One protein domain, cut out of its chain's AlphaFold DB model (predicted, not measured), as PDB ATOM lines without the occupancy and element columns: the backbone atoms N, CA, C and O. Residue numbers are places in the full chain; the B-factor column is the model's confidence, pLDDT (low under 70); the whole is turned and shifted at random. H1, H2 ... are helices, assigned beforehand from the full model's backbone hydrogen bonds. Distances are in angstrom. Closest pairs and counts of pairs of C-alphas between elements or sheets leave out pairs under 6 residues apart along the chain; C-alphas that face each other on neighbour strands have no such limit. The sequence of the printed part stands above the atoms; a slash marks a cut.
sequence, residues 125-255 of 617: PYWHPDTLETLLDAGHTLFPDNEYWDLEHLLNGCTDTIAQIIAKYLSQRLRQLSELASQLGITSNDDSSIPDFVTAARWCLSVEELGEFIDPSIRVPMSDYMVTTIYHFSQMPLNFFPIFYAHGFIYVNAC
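Overview. This is residues 125 to 255 of the 617 residues of an uncharacterized protein of Fusarium kuroshium (UniProt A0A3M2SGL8). One long helix, H3, runs like a beam through the domain, with shorter helices set round it: H1 side by side with residues 161 to 169, H5 crossing on the opposite side of H3, and H4 at a slant on residues 174 to 181. H2 folds back close to the beginning of H3, and a long loop stretch, residues 210 to 239, leads from H4 to H5. The printed part has 131 residues, with five named helices in the order H1, H2, H3, H4, H5 and no named strand; the class is all helix, though only 62 of the residues are in named elements. The whole is compact, with a radius of gyration of the C-alphas of 14.1 A and spans of 40 by 32 by 26 A.

Along the chain. Find C-alpha 129 at (151.972, 180.341, 177.819); there H1 begins and runs through residues 129 to 137, 12.2 A long. Next look at H2, residues 149 to 157, 12.6 A. Find C-alpha 160 at (161.056, 184.650, 175.659); from there H3, residues 160 to 183, runs 34.5 A to C-alpha 183 at (161.056, 155.267, 157.573). H4 is residues 197 to 209, 18.2 A. H5, residues 240 to 246, is 9.9 A long and ends at C-alpha 246 at (169.550, 175.654, 172.021).

Arrangement. Begin at H3, the hub, which touches three helices. With residues 161 to 169 alone it touches H1, the same way at a shallow tilt of 9 degrees; the closest C-alphas, of Pro 129 and Ile 162, are 5.8 A apart. H2 is close to H3 but not clearly touching, opposite ways at a shallow tilt of 31 degrees; the closest C-alphas, of Leu 155 and Ala 163, are 6.8 A apart. With residues 174 to 181 alone H3 touches H4, the same way at a steep tilt of 41 degrees; the closest C-alphas are those of Ala 181 and Trp 203, at 6.3 A. With residues 160 to 167 alone it touches H5, the same way at a steep tilt of 47 degrees; the closest C-alphas are those of Ala 167 and Phe 244, at 5.4 A. The helix packing is mostly crossed, but only just, with one of these three touching pairs at a shallow tilt. H1 is apart from H5, and H2 is only just apart from H5, with a closest distance between C-alphas of 8.4 A. In H1, H2, H3, H4 and H5 every O i to N i+4 pair is within hydrogen-bond range.

Size, cuts and confidence. The C-alphas farthest apart, of Trp 127 and Gly 185, are 41.5 A apart. The printed part has no cut. Look for the long links from H1 to H2, from H3 to H4 and from H4 to H5; the link from H2 to H3 is tight. The mean pLDDT of the printed part is 87.4, and residues 125 to 127 and 188 to 192 are under 70.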
ATOM      1  N   PRO A 125     147.638 184.502 172.007       49.25
ATOM      2  CA  PRO A 125     148.306 183.460 172.774       49.25
ATOM      3  C   PRO A 125     149.615 183.950 173.426       49.25
ATOM      4  O   PRO A 125     150.067 183.312 174.380       49.25
ATOM      5  N   TYR A 126     150.171 185.112 173.028       52.22
ATOM      6  CA  TYR A 126     151.280 185.790 173.723       52.22
ATOM      7  C   TYR A 126     151.073 185.975 175.232       52.22
ATOM      8  O   TYR A 126     152.053 185.953 175.980       52.22
ATOM      9  N   TRP A 127     149.834 186.152 175.704       57.94
ATOM     10  CA  TRP A 127     149.566 186.462 177.115       57.94
ATOM     11  C   TRP A 127     149.422 185.220 178.002       57.94
ATOM     12  O   TRP A 127     149.431 185.342 179.232       57.94
ATOM     13  N   HIS A 128     149.305 184.023 177.413       74.00
ATOM     14  CA  HIS A 128     148.991 182.792 178.144       74.00
ATOM     15  C   HIS A 128     149.832 181.591 177.669       74.00
ATOM     16  O   HIS A 128     149.334 180.748 176.917       74.00
ATOM     17  N   PRO A 129     151.083 181.457 178.157       81.25
ATOM     18  CA  PRO A 129     151.972 180.341 177.819       81.25
ATOM     19  C   PRO A 129     151.340 178.955 177.978       81.25
ATOM     20  O   PRO A 129     151.464 178.123 177.083       81.25
ATOM     21  N   ASP A 130     150.584 178.735 179.056       81.94
ATOM     22  CA  ASP A 130     149.920 177.454 179.332       81.94
ATOM     23  C   ASP A 130     148.868 177.093 178.267       81.94
ATOM     24  O   ASP A 130     148.681 175.923 177.922       81.94
ATOM     25  N   THR A 131     148.170 178.099 177.729       79.44
ATOM     26  CA  THR A 131     147.173 177.907 176.668       79.44
ATOM     27  C   THR A 131     147.852 177.538 175.356       79.44
ATOM     28  O   THR A 131     147.404 176.600 174.696       79.44
ATOM     29  N   LEU A 132     148.954 178.209 175.004       83.88
ATOM     30  CA  LEU A 132     149.739 177.864 173.819       83.88
ATOM     31  C   LEU A 132     150.329 176.454 173.926       83.88
ATOM     32  O   LEU A 132     150.217 175.674 172.986       83.88
ATOM     33  N   GLU A 133     150.926 176.105 175.065       88.00
ATOM     34  CA  GLU A 133     151.492 174.769 175.264       88.00
ATOM     35  C   GLU A 133     150.410 173.690 175.120       88.00
ATOM     36  O   GLU A 133     150.591 172.728 174.376       88.00
ATOM     37  N   THR A 134     149.228 173.911 175.703       84.88
ATOM     38  CA  THR A 134     148.095 172.982 175.568       84.88
ATOM     39  C   THR A 134     147.589 172.870 174.129       84.88
ATOM     40  O   THR A 134     147.237 171.777 173.686       84.88
ATOM     41  N   LEU A 135     147.544 173.976 173.380       85.12
ATOM     42  CA  LEU A 135     147.194 173.978 171.956       85.12
ATOM     43  C   LEU A 135     148.171 173.129 171.138       85.12
ATOM     44  O   LEU A 135     147.759 172.309 170.312       85.12
ATOM     45  N   LEU A 136     149.470 173.303 171.381       88.69
ATOM     46  CA  LEU A 136     150.515 172.585 170.662       88.69
ATOM     47  C   LEU A 136     150.563 171.100 171.053       88.69
ATOM     48  O   LEU A 136     150.723 170.260 170.164       88.69
ATOM     49  N   ASP A 137     150.331 170.770 172.326       88.94
ATOM     50  CA  ASP A 137     150.115 169.398 172.814       88.94
ATOM     51  C   ASP A 137     148.879 168.753 172.189       88.94
ATOM     52  O   ASP A 137     148.841 167.547 171.923       88.94
ATOM     53  N   ALA A 138     147.843 169.553 171.942       85.25
ATOM     54  CA  ALA A 138     146.620 169.067 171.338       85.25
ATOM     55  C   ALA A 138     146.767 168.736 169.845       85.25
ATOM     56  O   ALA A 138     145.869 168.087 169.302       85.25
ATOM     57  N   GLY A 139     147.887 169.121 169.225       87.12
ATOM     58  CA  GLY A 139     148.189 168.899 167.816       87.12
ATOM     59  C   GLY A 139     147.980 170.129 166.933       87.12
ATOM     60  O   GLY A 139     148.097 170.009 165.722       87.12
ATOM     61  N   HIS A 140     147.707 171.323 167.478       86.12
ATOM     62  CA  HIS A 140     147.485 172.506 166.636       86.12
ATOM     63  C   HIS A 140     148.726 172.808 165.781       86.12
ATOM     64  O   HIS A 140     149.840 172.834 166.301       86.12
ATOM     65  N   THR A 141     148.563 173.045 164.479       86.56
ATOM     66  CA  THR A 141     149.680 173.356 163.569       86.56
ATOM     67  C   THR A 141     150.299 174.725 163.876       86.56
ATOM     68  O   THR A 141     149.587 175.634 164.285       86.56
ATOM     69  N   LEU A 142     151.613 174.878 163.694       87.69
ATOM     70  CA  LEU A 142     152.280 176.194 163.722       87.69
ATOM     71  C   LEU A 142     152.222 176.906 162.359       87.69
ATOM     72  O   LEU A 142     152.648 178.048 162.258       87.69
ATOM     73  N   PHE A 143     151.692 176.229 161.338       86.31
ATOM     74  CA  PHE A 143     151.510 176.730 159.977       86.31
ATOM     75  C   PHE A 143     150.039 176.592 159.564       86.31
ATOM     76  O   PHE A 143     149.704 175.770 158.700       86.31
ATOM     77  N   PRO A 144     149.117 177.276 160.256       78.31
ATOM     78  CA  PRO A 144     147.723 177.264 159.844       78.31
ATOM     79  C   PRO A 144     147.576 177.885 158.445       78.31
ATOM     80  O   PRO A 144     148.471 178.567 157.953       78.31
ATOM     81  N   ASP A 145     146.511 177.496 157.745       75.56
ATOM     82  CA  ASP A 145     146.253 177.849 156.337       75.56
ATOM     83  C   ASP A 145     147.385 177.503 155.348       75.56
ATOM     84  O   ASP A 145     147.333 177.861 154.176       75.56
ATOM     85  N   ASN A 146     148.358 176.691 155.782       79.12
ATOM     86  CA  ASN A 146     149.571 176.346 155.040       79.12
ATOM     87  C   ASN A 146     150.472 177.552 154.741       79.12
ATOM     88  O   ASN A 146     151.185 177.564 153.734       79.12
ATOM     89  N   GLU A 147     150.495 178.527 155.648       82.69
ATOM     90  CA  GLU A 147     151.307 179.732 155.524       82.69
ATOM     91  C   GLU A 147     152.341 179.868 156.651       82.69
ATOM     92  O   GLU A 147     152.232 179.276 157.725       82.69
ATOM     93  N   TYR A 148     153.394 180.646 156.381       87.25
ATOM     94  CA  TYR A 148     154.453 180.976 157.347       87.25
ATOM     95  C   TYR A 148     154.165 182.274 158.109       87.25
ATOM     96  O   TYR A 148     154.805 182.539 159.129       87.25
ATOM     97  N   TRP A 149     153.214 183.065 157.609       81.75
ATOM     98  CA  TRP A 149     152.883 184.393 158.109       81.75
ATOM     99  C   TRP A 149     152.513 184.366 159.592       81.75
ATOM    100  O   TRP A 149     153.068 185.139 160.371       81.75
ATOM    101  N   ASP A 150     151.665 183.422 160.004       80.31
ATOM    102  CA  ASP A 150     151.221 183.314 161.396       80.31
ATOM    103  C   ASP A 150     152.368 182.993 162.357       80.31
ATOM    104  O   ASP A 150     152.439 183.572 163.436       80.31
ATOM    105  N   LEU A 151     153.313 182.126 161.968       87.12
ATOM    106  CA  LEU A 151     154.489 181.841 162.794       87.12
ATOM    107  C   LEU A 151     155.414 183.060 162.898       87.12
ATOM    108  O   LEU A 151     155.934 183.336 163.977       87.12
ATOM    109  N   GLU A 152     155.627 183.786 161.801       86.31
ATOM    110  CA  GLU A 152     156.430 185.013 161.814       86.31
ATOM    111  C   GLU A 152     155.828 186.069 162.741       86.31
ATOM    112  O   GLU A 152     156.534 186.629 163.581       86.31
ATOM    113  N   HIS A 153     154.515 186.278 162.641       78.19
ATOM    114  CA  HIS A 153     153.780 187.197 163.502       78.19
ATOM    115  C   HIS A 153     153.850 186.752 164.956       78.19
ATOM    116  O   HIS A 153     154.169 187.569 165.825       78.19
ATOM    117  N   LEU A 154     153.660 185.446 165.196       79.19
ATOM    118  CA  LEU A 154     153.776 184.844 166.518       79.19
ATOM    119  C   LEU A 154     155.144 185.142 167.142       79.19
ATOM    120  O   LEU A 154     155.258 185.432 168.330       79.19
ATOM    121  N   LEU A 155     156.203 185.100 166.342       84.69
ATOM    122  CA  LEU A 155     157.550 185.386 166.811       84.69
ATOM    123  C   LEU A 155     157.826 186.881 166.963       84.69
ATOM    124  O   LEU A 155     158.582 187.241 167.856       84.69
ATOM    125  N   ASN A 156     157.218 187.752 166.164       80.94
ATOM    126  CA  ASN A 156     157.422 189.197 166.271       80.94
ATOM    127  C   ASN A 156     156.889 189.769 167.605       80.94
ATOM    128  O   ASN A 156     157.523 190.623 168.218       80.94
ATOM    129  N   GLY A 157     155.742 189.276 168.090       74.00
ATOM    130  CA  GLY A 157     155.052 189.851 169.257       74.00
ATOM    131  C   GLY A 157     155.252 189.139 170.602       74.00
ATOM    132  O   GLY A 157     154.770 189.630 171.626       74.00
ATOM    133  N   CYS A 158     155.908 187.975 170.638       78.38
ATOM    134  CA  CYS A 158     155.880 187.118 171.826       78.38
ATOM    135  C   CYS A 158     156.984 187.385 172.868       78.38
ATOM    136  O   CYS A 158     157.931 188.135 172.660       78.38
ATOM    137  N   THR A 159     156.856 186.743 174.036       83.75
ATOM    138  CA  THR A 159     157.874 186.767 175.104       83.75
ATOM    139  C   THR A 159     158.886 185.627 174.952       83.75
ATOM    140  O   THR A 159     158.573 184.596 174.357       83.75
ATOM    141  N   ASP A 160     160.053 185.731 175.601       86.00
ATOM    142  CA  ASP A 160     161.056 184.650 175.659       86.00
ATOM    143  C   ASP A 160     160.460 183.291 176.080       86.00
ATOM    144  O   ASP A 160     160.856 182.246 175.564       86.00
ATOM    145  N   THR A 161     159.493 183.288 177.008       88.00
ATOM    146  CA  THR A 161     158.815 182.062 177.476       88.00
ATOM    147  C   THR A 161     158.020 181.407 176.349       88.00
ATOM    148  O   THR A 161     158.094 180.196 176.151       88.00
ATOM    149  N   ILE A 162     157.281 182.210 175.583       86.88
ATOM    150  CA  ILE A 162     156.509 181.738 174.433       86.88
ATOM    151  C   ILE A 162     157.451 181.252 173.326       86.88
ATOM    152  O   ILE A 162     157.253 180.158 172.802       86.88
ATOM    153  N   ALA A 163     158.525 181.991 173.038       90.81
ATOM    154  CA  ALA A 163     159.541 181.578 172.072       90.81
ATOM    155  C   ALA A 163     160.187 180.230 172.444       90.81
ATOM    156  O   ALA A 163     160.409 179.391 171.571       90.81
ATOM    157  N   GLN A 164     160.440 179.974 173.734       95.12
ATOM    158  CA  GLN A 164     160.929 178.674 174.213       95.12
ATOM    159  C   GLN A 164     159.925 177.544 173.966       95.12
ATOM    160  O   GLN A 164     160.325 176.466 173.523       95.12
ATOM    161  N   ILE A 165     158.634 177.783 174.217       94.31
ATOM    162  CA  ILE A 165     157.569 176.816 173.922       94.31
ATOM    163  C   ILE A 165     157.548 176.528 172.417       94.31
ATOM    164  O   ILE A 165     157.657 175.370 172.016       94.31
ATOM    165  N   ILE A 166     157.506 177.560 171.571       93.69
ATOM    166  CA  ILE A 166     157.503 177.402 170.110       93.69
ATOM    167  C   ILE A 166     158.732 176.608 169.650       93.69
ATOM    168  O   ILE A 166     158.587 175.624 168.927       93.69
ATOM    169  N   ALA A 167     159.935 176.967 170.110       96.69
ATOM    170  CA  ALA A 167     161.172 176.274 169.755       96.69
ATOM    171  C   ALA A 167     161.159 174.792 170.172       96.69
ATOM    172  O   ALA A 167     161.541 173.917 169.386       96.69
ATOM    173  N   LYS A 168     160.668 174.484 171.380       96.38
ATOM    174  CA  LYS A 168     160.489 173.111 171.876       96.38
ATOM    175  C   LYS A 168     159.557 172.311 170.967       96.38
ATOM    176  O   LYS A 168     159.964 171.257 170.484       96.38
ATOM    177  N   TYR A 169     158.345 172.790 170.701       95.69
ATOM    178  CA  TYR A 169     157.373 172.030 169.906       95.69
ATOM    179  C   TYR A 169     157.777 171.924 168.440       95.69
ATOM    180  O   TYR A 169     157.696 170.840 167.863       95.69
ATOM    181  N   LEU A 170     158.272 173.009 167.842       95.75
ATOM    182  CA  LEU A 170     158.720 172.999 166.455       95.75
ATOM    183  C   LEU A 170     159.895 172.030 166.262       95.75
ATOM    184  O   LEU A 170     159.877 171.232 165.329       95.75
ATOM    185  N   SER A 171     160.877 172.023 167.172       95.94
ATOM    186  CA  SER A 171     161.992 171.064 167.102       95.94
ATOM    187  C   SER A 171     161.525 169.609 167.221       95.94
ATOM    188  O   SER A 171     161.996 168.754 166.473       95.94
ATOM    189  N   GLN A 172     160.582 169.314 168.121       95.62
ATOM    190  CA  GLN A 172     160.013 167.971 168.277       95.62
ATOM    191  C   GLN A 172     159.276 167.514 167.014       95.62
ATOM    192  O   GLN A 172     159.502 166.402 166.544       95.62
ATOM    193  N   ARG A 173     158.447 168.386 166.438       95.19
ATOM    194  CA  ARG A 173     157.656 168.100 165.233       95.19
ATOM    195  C   ARG A 173     158.532 167.881 164.003       95.19
ATOM    196  O   ARG A 173     158.312 166.934 163.256       95.19
ATOM    197  N   LEU A 174     159.584 168.683 163.834       94.56
ATOM    198  CA  LEU A 174     160.544 168.500 162.742       94.56
ATOM    199  C   LEU A 174     161.350 167.198 162.877       94.56
ATOM    200  O   LEU A 174     161.640 166.557 161.868       94.56
ATOM    201  N   ARG A 175     161.663 166.755 164.104       94.25
ATOM    202  CA  ARG A 175     162.262 165.425 164.331       94.25
ATOM    203  C   ARG A 175     161.297 164.301 163.974       94.25
ATOM    204  O   ARG A 175     161.701 163.361 163.304       94.25
ATOM    205  N   GLN A 176     160.027 164.415 164.365       94.44
ATOM    206  CA  GLN A 176     158.995 163.437 164.001       94.44
ATOM    207  C   GLN A 176     158.826 163.334 162.480       94.44
ATOM    208  O   GLN A 176     158.772 162.230 161.942       94.44
ATOM    209  N   LEU A 177     158.819 164.469 161.774       94.19
ATOM    210  CA  LEU A 177     158.808 164.490 160.312       94.19
ATOM    211  C   LEU A 177     160.063 163.826 159.723       94.19
ATOM    212  O   LEU A 177     159.956 163.039 158.787       94.19
ATOM    213  N   SER A 178     161.243 164.091 160.292       92.31
ATOM    214  CA  SER A 178     162.498 163.450 159.876       92.31
ATOM    215  C   SER A 178     162.479 161.933 160.063       92.31
ATOM    216  O   SER A 178     162.976 161.198 159.207       92.31
ATOM    217  N   GLU A 179     161.920 161.451 161.174       92.25
ATOM    218  CA  GLU A 179     161.754 160.024 161.451       92.25
ATOM    219  C   GLU A 179     160.791 159.378 160.449       92.25
ATOM    220  O   GLU A 179     161.111 158.322 159.900       92.25
ATOM    221  N   LEU A 180     159.660 160.029 160.156       92.94
ATOM    222  CA  LEU A 180     158.691 159.572 159.156       92.94
ATOM    223  C   LEU A 180     159.317 159.497 157.754       92.94
ATOM    224  O   LEU A 180     159.233 158.461 157.095       92.94
ATOM    225  N   ALA A 181     160.005 160.557 157.323       91.62
ATOM    226  CA  ALA A 181     160.705 160.597 156.041       91.62
ATOM    227  C   ALA A 181     161.753 159.472 155.937       91.62
ATOM    228  O   ALA A 181     161.803 158.747 154.941       91.62
ATOM    229  N   SER A 182     162.525 159.254 157.007       90.00
ATOM    230  CA  SER A 182     163.531 158.188 157.072       90.00
ATOM    231  C   SER A 182     162.916 156.789 156.976       90.00
ATOM    232  O   SER A 182     163.456 155.928 156.280       90.00
ATOM    233  N   GLN A 183     161.778 156.547 157.640       92.12
ATOM    234  CA  GLN A 183     161.056 155.267 157.573       92.12
ATOM    235  C   GLN A 183     160.565 154.946 156.156       92.12
ATOM    236  O   GLN A 183     160.528 153.777 155.773       92.12
ATOM    237  N   LEU A 184     160.245 155.977 155.374       91.88
ATOM    238  CA  LEU A 184     159.799 155.867 153.985       91.88
ATOM    239  C   LEU A 184     160.956 155.876 152.971       91.88
ATOM    240  O   LEU A 184     160.725 155.798 151.766       91.88
ATOM    241  N   GLY A 185     162.210 155.936 153.435       89.94
ATOM    242  CA  GLY A 185     163.392 155.953 152.572       89.94
ATOM    243  C   GLY A 185     163.624 157.286 151.852       89.94
ATOM    244  O   GLY A 185     164.378 157.327 150.881       89.94
ATOM    245  N   ILE A 186     163.003 158.373 152.318       87.88
ATOM    246  CA  ILE A 186     163.234 159.729 151.821       87.88
ATOM    247  C   ILE A 186     164.482 160.262 152.524       87.88
ATOM    248  O   ILE A 186     164.450 160.644 153.691       87.88
ATOM    249  N   THR A 187     165.612 160.254 151.823       72.94
ATOM    250  CA  THR A 187     166.897 160.718 152.362       72.94
ATOM    251  C   THR A 187     167.246 162.099 151.822       72.94
ATOM    252  O   THR A 187     167.189 162.310 150.608       72.94
ATOM    253  N   SER A 188     167.686 163.015 152.686       69.56
ATOM    254  CA  SER A 188     168.494 164.165 152.268       69.56
ATOM    255  C   SER A 188     169.979 163.863 152.503       69.56
ATOM    256  O   SER A 188     170.331 162.958 153.258       69.56
ATOM    257  N   ASN A 189     170.863 164.626 151.859       62.38
ATOM    258  CA  ASN A 189     172.303 164.585 152.138       62.38
ATOM    259  C   ASN A 189     172.674 165.298 153.456       62.38
ATOM    260  O   ASN A 189     173.851 165.574 153.675       62.38
ATOM    261  N   ASP A 190     171.691 165.681 154.273       60.47
ATOM    262  CA  ASP A 190     171.884 166.598 155.388       60.47
ATOM    263  C   ASP A 190     171.955 165.829 156.717       60.47
ATOM    264  O   ASP A 190     171.034 165.100 157.076       60.47
ATOM    265  N   ASP A 191     173.065 165.981 157.444       60.47
ATOM    266  CA  ASP A 191     173.399 165.216 158.664       60.47
ATOM    267  C   ASP A 191     172.670 165.722 159.933       60.47
ATOM    268  O   ASP A 191     172.947 165.270 161.050       60.47
ATOM    269  N   SER A 192     171.755 166.689 159.810       65.38
ATOM    270  CA  SER A 192     171.049 167.260 160.961       65.38
ATOM    271  C   SER A 192     169.828 166.435 161.359       65.38
ATOM    272  O   SER A 192     168.982 166.098 160.538       65.38
ATOM    273  N   SER A 193     169.659 166.218 162.669       77.06
ATOM    274  CA  SER A 193     168.434 165.625 163.236       77.06
ATOM    275  C   SER A 193     167.178 166.493 163.072       77.06
ATOM    276  O   SER A 193     166.068 166.011 163.281       77.06
ATOM    277  N   ILE A 194     167.347 167.784 162.774       89.19
ATOM    278  CA  ILE A 194     166.263 168.737 162.526       89.19
ATOM    279  C   ILE A 194     166.527 169.341 161.148       89.19
ATOM    280  O   ILE A 194     167.554 170.010 161.029       89.19
ATOM    281  N   PRO A 195     165.671 169.123 160.136       91.06
ATOM    282  CA  PRO A 195     165.829 169.730 158.815       91.06
ATOM    283  C   PRO A 195     165.595 171.247 158.844       91.06
ATOM    284  O   PRO A 195     164.899 171.769 159.721       91.06
ATOM    285  N   ASP A 196     166.139 171.957 157.854       92.25
ATOM    286  CA  ASP A 196     165.662 173.302 157.526       92.25
ATOM    287  C   ASP A 196     164.234 173.259 156.941       92.25
ATOM    288  O   ASP A 196     163.697 172.188 156.640       92.25
ATOM    289  N   PHE A 197     163.576 174.412 156.805       93.44
ATOM    290  CA  PHE A 197     162.176 174.434 156.368       93.44
ATOM    291  C   PHE A 197     162.005 174.032 154.905       93.44
ATOM    292  O   PHE A 197     161.016 173.385 154.572       93.44
ATOM    293  N   VAL A 198     162.985 174.325 154.045       91.62
ATOM    294  CA  VAL A 198     162.948 173.911 152.633       91.62
ATOM    295  C   VAL A 198     162.977 172.391 152.524       91.62
ATOM    296  O   VAL A 198     162.219 171.792 151.761       91.62
ATOM    297  N   THR A 199     163.857 171.755 153.289       92.00
ATOM    298  CA  THR A 199     164.007 170.304 153.338       92.00
ATOM    299  C   THR A 199     162.773 169.667 153.962       92.00
ATOM    300  O   THR A 199     162.238 168.722 153.388       92.00
ATOM    301  N   ALA A 200     162.265 170.222 155.064       93.69
ATOM    302  CA  ALA A 200     161.041 169.754 155.706       93.69
ATOM    303  C   ALA A 200     159.823 169.826 154.766       93.69
ATOM    304  O   ALA A 200     159.117 168.833 154.609       93.69
ATOM    305  N   ALA A 201     159.616 170.953 154.077       93.81
ATOM    306  CA  ALA A 201     158.524 171.114 153.117       93.81
ATOM    307  C   ALA A 201     158.632 170.119 151.949       93.81
ATOM    308  O   ALA A 201     157.643 169.509 151.546       93.81
ATOM    309  N   ARG A 202     159.848 169.893 151.427       93.06
ATOM    310  CA  ARG A 202     160.093 168.876 150.389       93.06
ATOM    311  C   ARG A 202     159.803 167.464 150.881       93.06
ATOM    312  O   ARG A 202     159.228 166.682 150.134       93.06
ATOM    313  N   TRP A 203     160.178 167.136 152.116       93.94
ATOM    314  CA  TRP A 203     159.837 165.846 152.708       93.94
ATOM    315  C   TRP A 203     158.331 165.669 152.829       93.94
ATOM    316  O   TRP A 203     157.842 164.605 152.466       93.94
ATOM    317  N   CYS A 204     157.591 166.699 153.255       94.38
ATOM    318  CA  CYS A 204     156.133 166.634 153.273       94.38
ATOM    319  C   CYS A 204     155.561 166.310 151.886       94.38
ATOM    320  O   CYS A 204     154.785 165.368 151.763       94.38
ATOM    321  N   LEU A 205     156.011 167.003 150.834       93.25
ATOM    322  CA  LEU A 205     155.572 166.710 149.465       93.25
ATOM    323  C   LEU A 205     155.891 165.269 149.046       93.25
ATOM    324  O   LEU A 205     155.021 164.571 148.541       93.25
ATOM    325  N   SER A 206     157.113 164.790 149.295       93.94
ATOM    326  CA  SER A 206     157.503 163.424 148.929       93.94
ATOM    327  C   SER A 206     156.717 162.350 149.687       93.94
ATOM    328  O   SER A 206     156.418 161.302 149.122       93.94
ATOM    329  N   VAL A 207     156.372 162.584 150.956       93.94
ATOM    330  CA  VAL A 207     155.526 161.669 151.738       93.94
ATOM    331  C   VAL A 207     154.092 161.659 151.191       93.94
ATOM    332  O   VAL A 207     153.521 160.588 150.991       93.94
ATOM    333  N   GLU A 208     153.533 162.829 150.875       93.88
ATOM    334  CA  GLU A 208     152.199 162.959 150.269       93.88
ATOM    335  C   GLU A 208     152.136 162.302 148.872       93.88
ATOM    336  O   GLU A 208     151.160 161.622 148.552       93.88
ATOM    337  N   GLU A 209     153.192 162.418 148.057       94.12
ATOM    338  CA  GLU A 209     153.315 161.763 146.739       94.12
ATOM    339  C   GLU A 209     153.319 160.227 146.820       94.12
ATOM    340  O   GLU A 209     152.891 159.551 145.882       94.12
ATOM    341  N   LEU A 210     153.760 159.662 147.949       94.25
ATOM    342  CA  LEU A 210     153.674 158.226 148.231       94.25
ATOM    343  C   LEU A 210     152.269 157.791 148.688       94.25
ATOM    344  O   LEU A 210     152.023 156.594 148.842       94.25
ATOM    345  N   GLY A 211     151.338 158.735 148.865       93.25
ATOM    346  CA  GLY A 211     149.973 158.492 149.331       93.25
ATOM    347  C   GLY A 211     149.847 158.347 150.849       93.25
ATOM    348  O   GLY A 211     148.806 157.893 151.325       93.25
ATOM    349  N   GLU A 212     150.885 158.710 151.603       93.94
ATOM    350  CA  GLU A 212     150.886 158.657 153.064       93.94
ATOM    351  C   GLU A 212     150.269 159.927 153.666       93.94
ATOM    352  O   GLU A 212     150.415 161.034 153.146       93.94
ATOM    353  N   PHE A 213     149.564 159.768 154.787       91.38
ATOM    354  CA  PHE A 213     148.962 160.890 155.505       91.38
ATOM    355  C   PHE A 213     149.982 161.550 156.437       91.38
ATOM    356  O   PHE A 213     150.616 160.877 157.250       91.38
ATOM    357  N   ILE A 214     150.082 162.880 156.373       91.12
ATOM    358  CA  ILE A 214     150.884 163.677 157.302       91.12
ATOM    359  C   ILE A 214     149.955 164.366 158.288       91.12
ATOM    360  O   ILE A 214     149.059 165.115 157.896       91.12
ATOM    361  N   ASP A 215     150.203 164.144 159.576       90.19
ATOM    362  CA  ASP A 215     149.478 164.845 160.626       90.19
ATOM    363  C   ASP A 215     149.713 166.368 160.511       90.19
ATOM    364  O   ASP A 215     150.871 166.802 160.434       90.19
ATOM    365  N   PRO A 216     148.654 167.205 160.511       87.56
ATOM    366  CA  PRO A 216     148.790 168.655 160.389       87.56
ATOM    367  C   PRO A 216     149.748 169.284 161.407       87.56
ATOM    368  O   PRO A 216     150.352 170.313 161.116       87.56
ATOM    369  N   SER A 217     149.921 168.679 162.586       89.25
ATOM    370  CA  SER A 217     150.823 169.173 163.628       89.25
ATOM    371  C   SER A 217     152.301 169.136 163.228       89.25
ATOM    372  O   SER A 217     153.060 169.986 163.696       89.25
ATOM    373  N   ILE A 218     152.709 168.193 162.370       93.25
ATOM    374  CA  ILE A 218     154.099 168.013 161.911       93.25
ATOM    375  C   ILE A 218     154.322 168.477 160.468       93.25
ATOM    376  O   ILE A 218     155.458 168.476 159.992       93.25
ATOM    377  N   ARG A 219     153.251 168.855 159.764       91.69
ATOM    378  CA  ARG A 219     153.305 169.296 158.372       91.69
ATOM    379  C   ARG A 219     153.988 170.659 158.259       91.69
ATOM    380  O   ARG A 219     153.649 171.592 158.982       91.69
ATOM    381  N   VAL A 220     154.908 170.774 157.306       93.31
ATOM    382  CA  VAL A 220     155.548 172.035 156.918       93.31
ATOM    383  C   VAL A 220     155.113 172.361 155.490       93.31
ATOM    384  O   VAL A 220     155.338 171.542 154.596       93.31
ATOM    385  N   PRO A 221     154.449 173.503 155.249       90.31
ATOM    386  CA  PRO A 221     153.898 173.794 153.937       90.31
ATOM    387  C   PRO A 221     154.978 174.239 152.949       90.31
ATOM    388  O   PRO A 221     155.969 174.878 153.313       90.31
ATOM    389  N   MET A 222     154.741 173.930 151.676       89.31
ATOM    390  CA  MET A 222     155.426 174.558 150.552       89.31
ATOM    391  C   MET A 222     154.577 175.749 150.097       89.31
ATOM    392  O   MET A 222     153.431 175.555 149.694       89.31
ATOM    393  N   SER A 223     155.118 176.964 150.174       83.94
ATOM    394  CA  SER A 223     154.427 178.187 149.753       83.94
ATOM    395  C   SER A 223     155.394 179.209 149.158       83.94
ATOM    396  O   SER A 223     156.608 179.134 149.371       83.94
ATOM    397  N   ASP A 224     154.852 180.195 148.444       79.19
ATOM    398  CA  ASP A 224     155.634 181.275 147.824       79.19
ATOM    399  C   ASP A 224     156.302 182.203 148.858       79.19
ATOM    400  O   ASP A 224     157.279 182.892 148.552       79.19
ATOM    401  N   TYR A 225     155.807 182.185 150.099       77.19
ATOM    402  CA  TYR A 225     156.327 182.942 151.241       77.19
ATOM    403  C   TYR A 225     157.205 182.093 152.174       77.19
ATOM    404  O   TYR A 225     157.509 182.506 153.292       77.19
ATOM    405  N   MET A 226     157.613 180.895 151.744       85.69
ATOM    406  CA  MET A 226     158.460 180.017 152.547       85.69
ATOM    407  C   MET A 226     159.815 180.666 152.854       85.69
ATOM    408  O   MET A 226     160.549 181.093 151.958       85.69
ATOM    409  N   VAL A 227     160.190 180.653 154.133       89.44
ATOM    410  CA  VAL A 227     161.529 181.044 154.591       89.44
ATOM    411  C   VAL A 227     162.438 179.821 154.693       89.44
ATOM    412  O   VAL A 227     161.984 178.714 154.962       89.44
ATOM    413  N   THR A 228     163.745 179.993 154.486       92.06
ATOM    414  CA  THR A 228     164.672 178.847 154.420       92.06
ATOM    415  C   THR A 228     164.891 178.175 155.767       92.06
ATOM    416  O   THR A 228     164.920 176.953 155.873       92.06
ATOM    417  N   THR A 229     165.025 178.980 156.815       93.88
ATOM    418  CA  THR A 229     165.205 178.525 158.197       93.88
ATOM    419  C   THR A 229     164.422 179.446 159.119       93.88
ATOM    420  O   THR A 229     164.158 180.583 158.736       93.88
ATOM    421  N   ILE A 230     164.231 179.059 160.380       94.00
ATOM    422  CA  ILE A 230     163.681 179.946 161.422       94.00
ATOM    423  C   ILE A 230     164.389 181.317 161.490       94.00
ATOM    424  O   ILE A 230     163.753 182.341 161.691       94.00
ATOM    425  N   TYR A 231     165.700 181.370 161.230       94.06
ATOM    426  CA  TYR A 231     166.487 182.613 161.231       94.06
ATOM    427  C   TYR A 231     166.217 183.567 160.058       94.06
ATOM    428  O   TYR A 231     166.734 184.679 160.068       94.06
ATOM    429  N   HIS A 232     165.447 183.138 159.053       93.12
ATOM    430  CA  HIS A 232     165.120 183.939 157.874       93.12
ATOM    431  C   HIS A 232     163.770 184.667 157.989       93.12
ATOM    432  O   HIS A 232     163.386 185.352 157.047       93.12
ATOM    433  N   PHE A 233     163.076 184.552 159.126       90.00
ATOM    434  CA  PHE A 233     161.958 185.437 159.452       90.00
ATOM    435  C   PHE A 233     162.477 186.863 159.667       90.00
ATOM    436  O   PHE A 233     163.337 187.094 160.526       90.00
ATOM    437  N   SER A 234     161.989 187.812 158.865       85.88
ATOM    438  CA  SER A 234     162.506 189.182 158.810       85.88
ATOM    439  C   SER A 234     162.197 189.958 160.088       85.88
ATOM    440  O   SER A 234     162.980 190.837 160.462       85.88
ATOM    441  N   GLN A 235     161.112 189.582 160.772       82.00
ATOM    442  CA  GLN A 235     160.613 190.232 161.987       82.00
ATOM    443  C   GLN A 235     160.942 189.481 163.287       82.00
ATOM    444  O   GLN A 235     160.695 190.001 164.367       82.00
ATOM    445  N   MET A 236     161.532 188.279 163.234       86.44
ATOM    446  CA  MET A 236     161.830 187.518 164.459       86.44
ATOM    447  C   MET A 236     162.886 188.235 165.324       86.44
ATOM    448  O   MET A 236     163.980 188.482 164.818       86.44
ATOM    449  N   PRO A 237     162.664 188.484 166.623       86.25
ATOM    450  CA  PRO A 237     163.651 189.110 167.509       86.25
ATOM    451  C   PRO A 237     165.006 188.372 167.578       86.25
ATOM    452  O   PRO A 237     165.067 187.140 167.653       86.25
ATOM    453  N   LEU A 238     166.134 189.096 167.586       88.12
ATOM    454  CA  LEU A 238     167.480 188.492 167.626       88.12
ATOM    455  C   LEU A 238     167.770 187.770 168.951       88.12
ATOM    456  O   LEU A 238     168.560 186.825 168.961       88.12
ATOM    457  N   ASN A 239     167.127 188.154 170.060       87.19
ATOM    458  CA  ASN A 239     167.209 187.431 171.342       87.19
ATOM    459  C   ASN A 239     166.597 186.029 171.272       87.19
ATOM    460  O   ASN A 239     166.908 185.190 172.119       87.19
ATOM    461  N   PHE A 240     165.798 185.727 170.247       90.88
ATOM    462  CA  PHE A 240     165.284 184.377 170.041       90.88
ATOM    463  C   PHE A 240     166.276 183.479 169.310       90.88
ATOM    464  O   PHE A 240     166.176 182.256 169.415       90.88
ATOM    465  N   PHE A 241     167.293 184.034 168.643       93.88
ATOM    466  CA  PHE A 241     168.271 183.219 167.924       93.88
ATOM    467  C   PHE A 241     168.963 182.189 168.845       93.88
ATOM    468  O   PHE A 241     168.972 181.002 168.492       93.88
ATOM    469  N   PRO A 242     169.468 182.578 170.038       94.94
ATOM    470  CA  PRO A 242     169.982 181.634 171.027       94.94
ATOM    471  C   PRO A 242     168.955 180.595 171.495       94.94
ATOM    472  O   PRO A 242     169.323 179.439 171.706       94.94
ATOM    473  N   ILE A 243     167.682 180.983 171.648       95.50
ATOM    474  CA  ILE A 243     166.604 180.094 172.113       95.50
ATOM    475  C   ILE A 243     166.395 178.957 171.111       95.50
ATOM    476  O   ILE A 243     166.417 177.785 171.493       95.50
ATOM    477  N   PHE A 244     166.247 179.286 169.827       96.25
ATOM    478  CA  PHE A 244     166.106 178.282 168.772       96.25
ATOM    479  C   PHE A 244     167.384 177.462 168.606       96.25
ATOM    480  O   PHE A 244     167.327 176.238 168.506       96.25
ATOM    481  N   TYR A 245     168.556 178.088 168.684       95.75
ATOM    482  CA  TYR A 245     169.815 177.351 168.572       95.75
ATOM    483  C   TYR A 245     169.949 176.278 169.663       95.75
ATOM    484  O   TYR A 245     170.309 175.135 169.376       95.75
ATOM    485  N   ALA A 246     169.565 176.600 170.905       95.50
ATOM    486  CA  ALA A 246     169.550 175.654 172.021       95.50
ATOM    487  C   ALA A 246     168.586 174.466 171.815       95.50
ATOM    488  O   ALA A 246     168.789 173.405 172.405       95.50
ATOM    489  N   HIS A 247     167.576 174.615 170.953       96.12
ATOM    490  CA  HIS A 247     166.632 173.556 170.579       96.12
ATOM    491  C   HIS A 247     167.050 172.770 169.322       96.12
ATOM    492  O   HIS A 247     166.321 171.886 168.872       96.12
ATOM    493  N   GLY A 248     168.253 173.019 168.793       94.19
ATOM    494  CA  GLY A 248     168.861 172.238 167.713       94.19
ATOM    495  C   GLY A 248     168.675 172.817 166.311       94.19
ATOM    496  O   GLY A 248     169.024 172.156 165.336       94.19
ATOM    497  N   PHE A 249     168.170 174.046 166.186       94.56
ATOM    498  CA  PHE A 249     168.140 174.760 164.910       94.56
ATOM    499  C   PHE A 249     169.551 175.274 164.583       94.56
ATOM    500  O   PHE A 249     169.930 176.378 164.946       94.56
ATOM    501  N   ILE A 250     170.379 174.454 163.934       91.62
ATOM    502  CA  ILE A 250     171.815 174.752 163.759       91.62
ATOM    503  C   ILE A 250     172.159 175.525 162.478       91.62
ATOM    504  O   ILE A 250     173.285 176.001 162.335       91.62
ATOM    505  N   TYR A 251     171.207 175.696 161.558       90.81
ATOM    506  CA  TYR A 251     171.414 176.321 160.243       90.81
ATOM    507  C   TYR A 251     171.486 177.854 160.274       90.81
ATOM    508  O   TYR A 251     170.989 178.540 159.385       90.81
ATOM    509  N   VAL A 252     172.155 178.415 161.280       91.25
ATOM    510  CA  VAL A 252     172.376 179.865 161.410       91.25
ATOM    511  C   VAL A 252     173.202 180.450 160.261       91.25
ATOM    512  O   VAL A 252     173.175 181.657 160.066       91.25
ATOM    513  N   ASN A 253     173.934 179.609 159.519       89.56
ATOM    514  CA  ASN A 253     174.807 179.979 158.396       89.56
ATOM    515  C   ASN A 253     174.198 179.712 157.011       89.56
ATOM    516  O   ASN A 253     174.911 179.829 156.016       89.56
ATOM    517  N   ALA A 254     172.928 179.307 156.932       91.81
ATOM    518  CA  ALA A 254     172.269 179.090 155.650       91.81
ATOM    519  C   ALA A 254     172.058 180.415 154.898       91.81
ATOM    520  O   ALA A 254     171.994 181.479 155.509       91.81
ATOM    521  N   CYS A 255     171.919 180.332 153.578       93.00
ATOM    522  CA  CYS A 255     171.439 181.430 152.746       93.00
ATOM    523  C   CYS A 255     170.064 181.070 152.190       93.00
ATOM    524  O   CYS A 255     169.814 179.901 151.884       93.00
TER     525      CYS A 255